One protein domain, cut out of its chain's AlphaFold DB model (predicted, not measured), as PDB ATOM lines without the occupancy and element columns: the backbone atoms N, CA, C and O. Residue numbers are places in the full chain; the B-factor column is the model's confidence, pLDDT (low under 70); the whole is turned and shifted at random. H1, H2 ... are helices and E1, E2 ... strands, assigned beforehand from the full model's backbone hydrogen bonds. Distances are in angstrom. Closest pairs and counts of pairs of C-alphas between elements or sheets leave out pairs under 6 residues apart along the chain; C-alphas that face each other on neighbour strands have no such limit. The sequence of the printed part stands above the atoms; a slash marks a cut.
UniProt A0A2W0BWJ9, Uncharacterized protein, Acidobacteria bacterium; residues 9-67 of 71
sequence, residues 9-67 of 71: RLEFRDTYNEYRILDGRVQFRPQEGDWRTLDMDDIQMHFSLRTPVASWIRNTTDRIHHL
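Overview. This is residues 9 to 67 of the 71 residues of an uncharacterized protein of Acidobacteria bacterium (UniProt A0A2W0BWJ9). A three-stranded meander, each strand the antiparallel neighbour of the one before, in order E1 - E2 - E3, has H2 packed on one face with its residues 52 to 61, making two layers; H1 meets H2 at a corner, Phe 47 of H1 near Ala 54 of H2. The printed part has 59 residues, with three named strands and two named helices in the order E1 E2 E3 H1 H2 along the chain; the class is mixed, helices and strands. The whole is compact, radius of gyration of the C-alphas 11.7 A, spanning 36 by 23 by 21 A.

Arrangement. E1, residues 9 to 11, and E2, residues 16 to 22, form a hairpin, N 10 and O 17 within hydrogen-bond range at 2.8 A. E2 and E3, residues 25 to 30, form another, N 20 and O 27 at 2.9 A. H1, residues 40 to 48, is only just not on the sheet, with 4 pairs of C-alphas within 10 A. H2, residues 52 to 66, is on it, height 10.5 A. H2 touches H1 with residues 53 to 54 alone, closest C-alphas Phe 47 and Ala 54, 5.1 A, only just about perpendicular at 73 degrees. In H1 and H2 every O i to N i+4 pair is within hydrogen-bond range.

Along the chain. E1 begins at C-alpha 9 (156.291, 139.464, 183.481). E2 is 19.3 A long, H2 21.1 A, ending at C-alpha 66 (174.735, 126.104, 186.562).

Size, cuts and confidence. The printed part has no cut and no long link. Residues 64 to 67 have pLDDT under 70.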
ATOM      1  N   ARG A   9     157.324 138.465 183.729       93.50
ATOM      2  CA  ARG A   9     156.291 139.464 183.481       93.50
ATOM      3  C   ARG A   9     156.504 140.666 184.390       93.50
ATOM      4  O   ARG A   9     156.567 140.527 185.610       93.50
ATOM      5  N   LEU A  10     156.606 141.837 183.778       91.75
ATOM      6  CA  LEU A  10     156.686 143.121 184.452       91.75
ATOM      7  C   LEU A  10     155.333 143.823 184.336       91.75
ATOM      8  O   LEU A  10     154.969 144.289 183.259       91.75
ATOM      9  N   GLU A  11     154.602 143.857 185.444       92.88
ATOM     10  CA  GLU A  11     153.267 144.449 185.547       92.88
ATOM     11  C   GLU A  11     153.345 145.967 185.773       92.88
ATOM     12  O   GLU A  11     154.160 146.467 186.553       92.88
ATOM     13  N   PHE A  12     152.444 146.692 185.123       88.06
ATOM     14  CA  PHE A  12     152.156 148.110 185.313       88.06
ATOM     15  C   PHE A  12     150.653 148.271 185.580       88.06
ATOM     16  O   PHE A  12     149.892 147.314 185.489       88.06
ATOM     17  N   ARG A  13     150.212 149.485 185.924       88.69
ATOM     18  CA  ARG A  13     148.840 149.746 186.404       88.69
ATOM     19  C   ARG A  13     147.733 149.153 185.518       88.69
ATOM     20  O   ARG A  13     146.772 148.632 186.064       88.69
ATOM     21  N   ASP A  14     147.901 149.213 184.196       91.31
ATOM     22  CA  ASP A  14     146.898 148.785 183.207       91.31
ATOM     23  C   ASP A  14     147.517 147.999 182.035       91.31
ATOM     24  O   ASP A  14     146.891 147.814 180.993       91.31
ATOM     25  N   THR A  15     148.780 147.585 182.159       92.94
ATOM     26  CA  THR A  15     149.486 146.848 181.106       92.94
ATOM     27  C   THR A  15     150.610 146.007 181.687       92.94
ATOM     28  O   THR A  15     151.044 146.249 182.809       92.94
ATOM     29  N   TYR A  16     151.135 145.060 180.923       93.19
ATOM     30  CA  TYR A  16     152.333 144.326 181.296       93.19
ATOM     31  C   TYR A  16     153.274 144.156 180.115       93.19
ATOM     32  O   TYR A  16     152.878 144.196 178.953       93.19
ATOM     33  N   ASN A  17     154.536 143.920 180.440       93.56
ATOM     34  CA  ASN A  17     155.555 143.509 179.494       93.56
ATOM     35  C   ASN A  17     156.009 142.096 179.835       93.56
ATOM     36  O   ASN A  17     156.246 141.788 181.003       93.56
ATOM     37  N   GLU A  18     156.176 141.244 178.832       95.25
ATOM     38  CA  GLU A  18     156.748 139.914 179.011       95.25
ATOM     39  C   GLU A  18     158.135 139.835 178.398       95.25
ATOM     40  O   GLU A  18     158.387 140.326 177.300       95.25
ATOM     41  N   TYR A  19     159.019 139.167 179.121       94.69
ATOM     42  CA  TYR A  19     160.382 138.890 178.729       94.69
ATOM     43  C   TYR A  19     160.595 137.381 178.750       94.69
ATOM     44  O   TYR A  19     160.079 136.678 179.621       94.69
ATOM     45  N   ARG A  20     161.361 136.866 177.797       92.06
ATOM     46  CA  ARG A  20     161.790 135.463 177.770       92.06
ATOM     47  C   ARG A  20     163.194 135.366 177.211       92.06
ATOM     48  O   ARG A  20     163.639 136.270 176.512       92.06
ATOM     49  N   ILE A  21     163.877 134.269 177.497       89.19
ATOM     50  CA  ILE A  21     165.127 133.930 176.823       89.19
ATOM     51  C   ILE A  21     164.800 132.810 175.838       89.19
ATOM     52  O   ILE A  21     164.226 131.800 176.231       89.19
ATOM     53  N   LEU A  22     165.117 133.010 174.564       87.25
ATOM     54  CA  LEU A  22     164.941 132.025 173.499       87.25
ATOM     55  C   LEU A  22     166.232 131.983 172.681       87.25
ATOM     56  O   LEU A  22     166.711 133.033 172.255       87.25
ATOM     57  N   ASP A  23     166.823 130.797 172.525       85.25
ATOM     58  CA  ASP A  23     168.104 130.599 171.825       85.25
ATOM     59  C   ASP A  23     169.223 131.543 172.313       85.25
ATOM     60  O   ASP A  23     169.964 132.143 171.533       85.25
ATOM     61  N   GLY A  24     169.304 131.739 173.635       83.31
ATOM     62  CA  GLY A  24     170.288 132.627 174.267       83.31
ATOM     63  C   GLY A  24     170.043 134.124 174.039       83.31
ATOM     64  O   GLY A  24     170.869 134.945 174.432       83.31
ATOM     65  N   ARG A  25     168.916 134.501 173.426       88.94
ATOM     66  CA  ARG A  25     168.538 135.893 173.168       88.94
ATOM     67  C   ARG A  25     167.369 136.295 174.046       88.94
ATOM     68  O   ARG A  25     166.395 135.556 174.176       88.94
ATOM     69  N   VAL A  26     167.436 137.495 174.608       91.50
ATOM     70  CA  VAL A  26     166.303 138.055 175.341       91.50
ATOM     71  C   VAL A  26     165.288 138.577 174.332       91.50
ATOM     72  O   VAL A  26     165.609 139.367 173.446       91.50
ATOM     73  N   GLN A  27     164.055 138.118 174.465       94.56
ATOM     74  CA  GLN A  27     162.914 138.627 173.730       94.56
ATOM     75  C   GLN A  27     161.968 139.344 174.675       94.56
ATOM     76  O   GLN A  27     161.843 138.985 175.844       94.56
ATOM     77  N   PHE A  28     161.296 140.342 174.131       94.25
ATOM     78  CA  PHE A  28     160.351 141.206 174.806       94.25
ATOM     79  C   PHE A  28     159.074 141.295 173.980       94.25
ATOM     80  O   PHE A  28     159.140 141.373 172.752       94.25
ATOM     81  N   ARG A  29     157.925 141.360 174.649       95.00
ATOM     82  CA  ARG A  29     156.690 141.868 174.056       95.00
ATOM     83  C   ARG A  29     155.904 142.717 175.058       95.00
ATOM     84  O   ARG A  29     155.918 142.397 176.251       95.00
ATOM     85  N   PRO A  30     155.190 143.752 174.599       93.94
ATOM     86  CA  PRO A  30     154.113 144.345 175.383       93.94
ATOM     87  C   PRO A  30     152.913 143.387 175.467       93.94
ATOM     88  O   PRO A  30     152.842 142.404 174.726       93.94
ATOM     89  N   GLN A  31     151.952 143.688 176.342       93.00
ATOM     90  CA  GLN A  31     150.691 142.945 176.462       93.00
ATOM     91  C   GLN A  31     149.988 142.768 175.108       93.00
ATOM     92  O   GLN A  31     149.478 141.688 174.815       93.00
ATOM     93  N   GLU A  32     149.970 143.823 174.291       91.44
ATOM     94  CA  GLU A  32     149.420 143.814 172.937       91.44
ATOM     95  C   GLU A  32     150.544 144.091 171.939       91.44
ATOM     96  O   GLU A  32     150.927 145.237 171.704       91.44
ATOM     97  N   GLY A  33     151.124 143.028 171.386       92.50
ATOM     98  CA  GLY A  33     152.166 143.129 170.373       92.50
ATOM     99  C   GLY A  33     152.945 141.835 170.181       92.50
ATOM    100  O   GLY A  33     152.800 140.862 170.930       92.50
ATOM    101  N   ASP A  34     153.788 141.840 169.156       94.19
ATOM    102  CA  ASP A  34     154.624 140.702 168.805       94.19
ATOM    103  C   ASP A  34     155.913 140.651 169.625       94.19
ATOM    104  O   ASP A  34     156.418 141.651 170.144       94.19
ATOM    105  N   TRP A  35     156.470 139.446 169.716       94.75
ATOM    106  CA  TRP A  35     157.790 139.235 170.290       94.75
ATOM    107  C   TRP A  35     158.863 139.871 169.414       94.75
ATOM    108  O   TRP A  35     158.996 139.539 168.237       94.75
ATOM    109  N   ARG A  36     159.699 140.710 170.024       95.44
ATOM    110  CA  ARG A  36     160.926 141.232 169.419       95.44
ATOM    111  C   ARG A  36     162.140 140.820 170.234       95.44
ATOM    112  O   ARG A  36     162.068 140.706 171.455       95.44
ATOM    113  N   THR A  37     163.266 140.608 169.568       95.56
ATOM    114  CA  THR A  37     164.554 140.415 170.243       95.56
ATOM    115  C   THR A  37     165.097 141.765 170.691       95.56
ATOM    116  O   THR A  37     165.104 142.700 169.897       95.56
ATOM    117  N   LEU A  38     165.537 141.849 171.946       94.62
ATOM    118  CA  LEU A  38     166.275 143.003 172.452       94.62
ATOM    119  C   LEU A  38     167.710 142.949 171.930       94.62
ATOM    120  O   LEU A  38     168.340 141.885 171.953       94.62
ATOM    121  N   ASP A  39     168.213 144.080 171.453       94.88
ATOM    122  CA  ASP A  39     169.610 144.205 171.047       94.88
ATOM    123  C   ASP A  39     170.531 144.478 172.252       94.88
ATOM    124  O   ASP A  39     170.101 144.516 173.405       94.88
ATOM    125  N   MET A  40     171.839 144.607 172.010       92.56
ATOM    126  CA  MET A  40     172.786 144.867 173.099       92.56
ATOM    127  C   MET A  40     172.539 146.206 173.797       92.56
ATOM    128  O   MET A  40     172.772 146.281 175.005       92.56
ATOM    129  N   ASP A  41     172.072 147.227 173.085       95.12
ATOM    130  CA  ASP A  41     171.866 148.562 173.648       95.12
ATOM    131  C   ASP A  41     170.651 148.556 174.587       95.12
ATOM    132  O   ASP A  41     170.731 149.053 175.715       95.12
ATOM    133  N   ASP A  42     169.566 147.883 174.188       94.06
ATOM    134  CA  ASP A  42     168.393 147.623 175.029       94.06
ATOM    135  C   ASP A  42     168.785 146.895 176.327       94.06
ATOM    136  O   ASP A  42     168.376 147.264 177.434       94.06
ATOM    137  N   ILE A  43     169.619 145.857 176.213       93.25
ATOM    138  CA  ILE A  43     170.090 145.093 177.371       93.25
ATOM    139  C   ILE A  43     170.968 145.959 178.275       93.25
ATOM    140  O   ILE A  43     170.745 146.003 179.489       93.25
ATOM    141  N   GLN A  44     171.928 146.696 177.717       94.69
ATOM    142  CA  GLN A  44     172.781 147.605 178.485       94.69
ATOM    143  C   GLN A  44     171.969 148.669 179.223       94.69
ATOM    144  O   GLN A  44     172.287 148.991 180.372       94.69
ATOM    145  N   MET A  45     170.893 149.172 178.616       95.56
ATOM    146  CA  MET A  45     169.976 150.106 179.261       95.56
ATOM    147  C   MET A  45     169.334 149.487 180.508       95.56
ATOM    148  O   MET A  45     169.358 150.099 181.578       95.56
ATOM    149  N   HIS A  46     168.833 148.249 180.419       94.44
ATOM    150  CA  HIS A  46     168.253 147.550 181.570       94.44
ATOM    151  C   HIS A  46     169.240 147.396 182.730       94.44
ATOM    152  O   HIS A  46     168.847 147.603 183.887       94.44
ATOM    153  N   PHE A  47     170.497 147.042 182.434       93.62
ATOM    154  CA  PHE A  47     171.560 146.898 183.436       93.62
ATOM    155  C   PHE A  47     171.974 148.245 184.036       93.62
ATOM    156  O   PHE A  47     172.109 148.357 185.255       93.62
ATOM    157  N   SER A  48     172.102 149.281 183.206       95.25
ATOM    158  CA  SER A  48     172.467 150.636 183.636       95.25
ATOM    159  C   SER A  48     171.415 151.238 184.569       95.25
ATOM    160  O   SER A  48     171.750 151.837 185.590       95.25
ATOM    161  N   LEU A  49     170.135 151.009 184.264       94.62
ATOM    162  CA  LEU A  49     168.998 151.468 185.063       94.62
ATOM    163  C   LEU A  49     168.649 150.535 186.233       94.62
ATOM    164  O   LEU A  49     167.714 150.822 186.978       94.62
ATOM    165  N   ARG A  50     169.375 149.419 186.408       93.94
ATOM    166  CA  ARG A  50     169.128 148.408 187.456       93.94
ATOM    167  C   ARG A  50     167.666 147.956 187.512       93.94
ATOM    168  O   ARG A  50     167.083 147.793 188.585       93.94
ATOM    169  N   THR A  51     167.062 147.774 186.343       93.62
ATOM    170  CA  THR A  51     165.656 147.364 186.249       93.62
ATOM    171  C   THR A  51     165.458 145.940 186.787       93.62
ATOM    172  O   THR A  51     166.394 145.136 186.750       93.62
ATOM    173  N   PRO A  52     164.238 145.561 187.218       93.31
ATOM    174  CA  PRO A  52     163.928 144.178 187.593       93.31
ATOM    175  C   PRO A  52     164.292 143.155 186.504       93.31
ATOM    176  O   PRO A  52     164.714 142.044 186.815       93.31
ATOM    177  N   VAL A  53     164.199 143.562 185.234       91.56
ATOM    178  CA  VAL A  53     164.593 142.761 184.070       91.56
ATOM    179  C   VAL A  53     166.083 142.419 184.113       91.56
ATOM    180  O   VAL A  53     166.432 141.269 183.890       91.56
ATOM    181  N   ALA A  54     166.964 143.359 184.465       92.94
ATOM    182  CA  ALA A  54     168.401 143.086 184.566       92.94
ATOM    183  C   ALA A  54     168.723 142.051 185.653       92.94
ATOM    184  O   ALA A  54     169.517 141.136 185.432       92.94
ATOM    185  N   SER A  55     168.065 142.158 186.811       92.19
ATOM    186  CA  SER A  55     168.183 141.167 187.887       92.19
ATOM    187  C   SER A  55     167.681 139.793 187.443       92.19
ATOM    188  O   SER A  55     168.324 138.781 187.718       92.19
ATOM    189  N   TRP A  56     166.556 139.747 186.725       92.69
ATOM    190  CA  TRP A  56     166.020 138.506 186.171       92.69
ATOM    191  C   TRP A  56     166.945 137.888 185.116       92.69
ATOM    192  O   TRP A  56     167.208 136.688 185.204       92.69
ATOM    193  N   ILE A  57     167.476 138.682 184.174       89.56
ATOM    194  CA  ILE A  57     168.424 138.211 183.153       89.56
ATOM    195  C   ILE A  57     169.604 137.554 183.853       89.56
ATOM    196  O   ILE A  57     169.835 136.372 183.632       89.56
ATOM    197  N   ARG A  58     170.272 138.281 184.761       88.94
ATOM    198  CA  ARG A  58     171.448 137.790 185.490       88.94
ATOM    199  C   ARG A  58     171.175 136.463 186.197       88.94
ATOM    200  O   ARG A  58     171.908 135.502 185.988       88.94
ATOM    201  N   ASN A  59     170.098 136.394 186.981       87.44
ATOM    202  CA  ASN A  59     169.744 135.188 187.730       87.44
ATOM    203  C   ASN A  59     169.406 134.010 186.808       87.44
ATOM    204  O   ASN A  59     169.687 132.860 187.139       87.44
ATOM    205  N   THR A  60     168.773 134.278 185.665       84.44
ATOM    206  CA  THR A  60     168.376 133.233 184.718       84.44
ATOM    207  C   THR A  60     169.583 132.716 183.944       84.44
ATOM    208  O   THR A  60     169.736 131.504 183.837       84.44
ATOM    209  N   THR A  61     170.483 133.590 183.482       79.75
ATOM    210  CA  THR A  61     171.751 133.170 182.866       79.75
ATOM    211  C   THR A  61     172.640 132.412 183.843       79.75
ATOM    212  O   THR A  61     173.137 131.355 183.471       79.75
ATOM    213  N   ASP A  62     172.784 132.863 185.096       77.88
ATOM    214  CA  ASP A  62     173.549 132.123 186.109       77.88
ATOM    215  C   ASP A  62     172.957 130.717 186.293       77.88
ATOM    216  O   ASP A  62     173.679 129.723 186.246       77.88
ATOM    217  N   ARG A  63     171.625 130.593 186.400       70.81
ATOM    218  CA  ARG A  63     170.964 129.281 186.482       70.81
ATOM    219  C   ARG A  63     171.213 128.415 185.249       70.81
ATOM    220  O   ARG A  63     171.485 127.237 185.431       70.81
ATOM    221  N   ILE A  64     171.152 128.970 184.038       67.81
ATOM    222  CA  ILE A  64     171.437 128.228 182.798       67.81
ATOM    223  C   ILE A  64     172.889 127.731 182.787       67.81
ATOM    224  O   ILE A  64     173.131 126.579 182.445       67.81
ATOM    225  N   HIS A  65     173.848 128.553 183.219       62.78
ATOM    226  CA  HIS A  65     175.255 128.153 183.322       62.78
ATOM    227  C   HIS A  65     175.526 127.137 184.445       62.78
ATOM    228  O   HIS A  65     176.523 126.419 184.387       62.78
ATOM    229  N   HIS A  66     174.653 127.060 185.454       58.00
ATOM    230  CA  HIS A  66     174.735 126.104 186.562       58.00
ATOM    231  C   HIS A  66     173.906 124.828 186.362       58.00
ATOM    232  O   HIS A  66     174.027 123.905 187.174       58.00
ATOM    233  N   LEU A  67     173.084 124.736 185.314       50.44
ATOM    234  CA  LEU A  67     172.493 123.462 184.922       50.44
ATOM    235  C   LEU A  67     173.631 122.573 184.398       50.44
ATOM    236  O   LEU A  67     174.355 122.997 183.494       50.44
TER     237      LEU A  67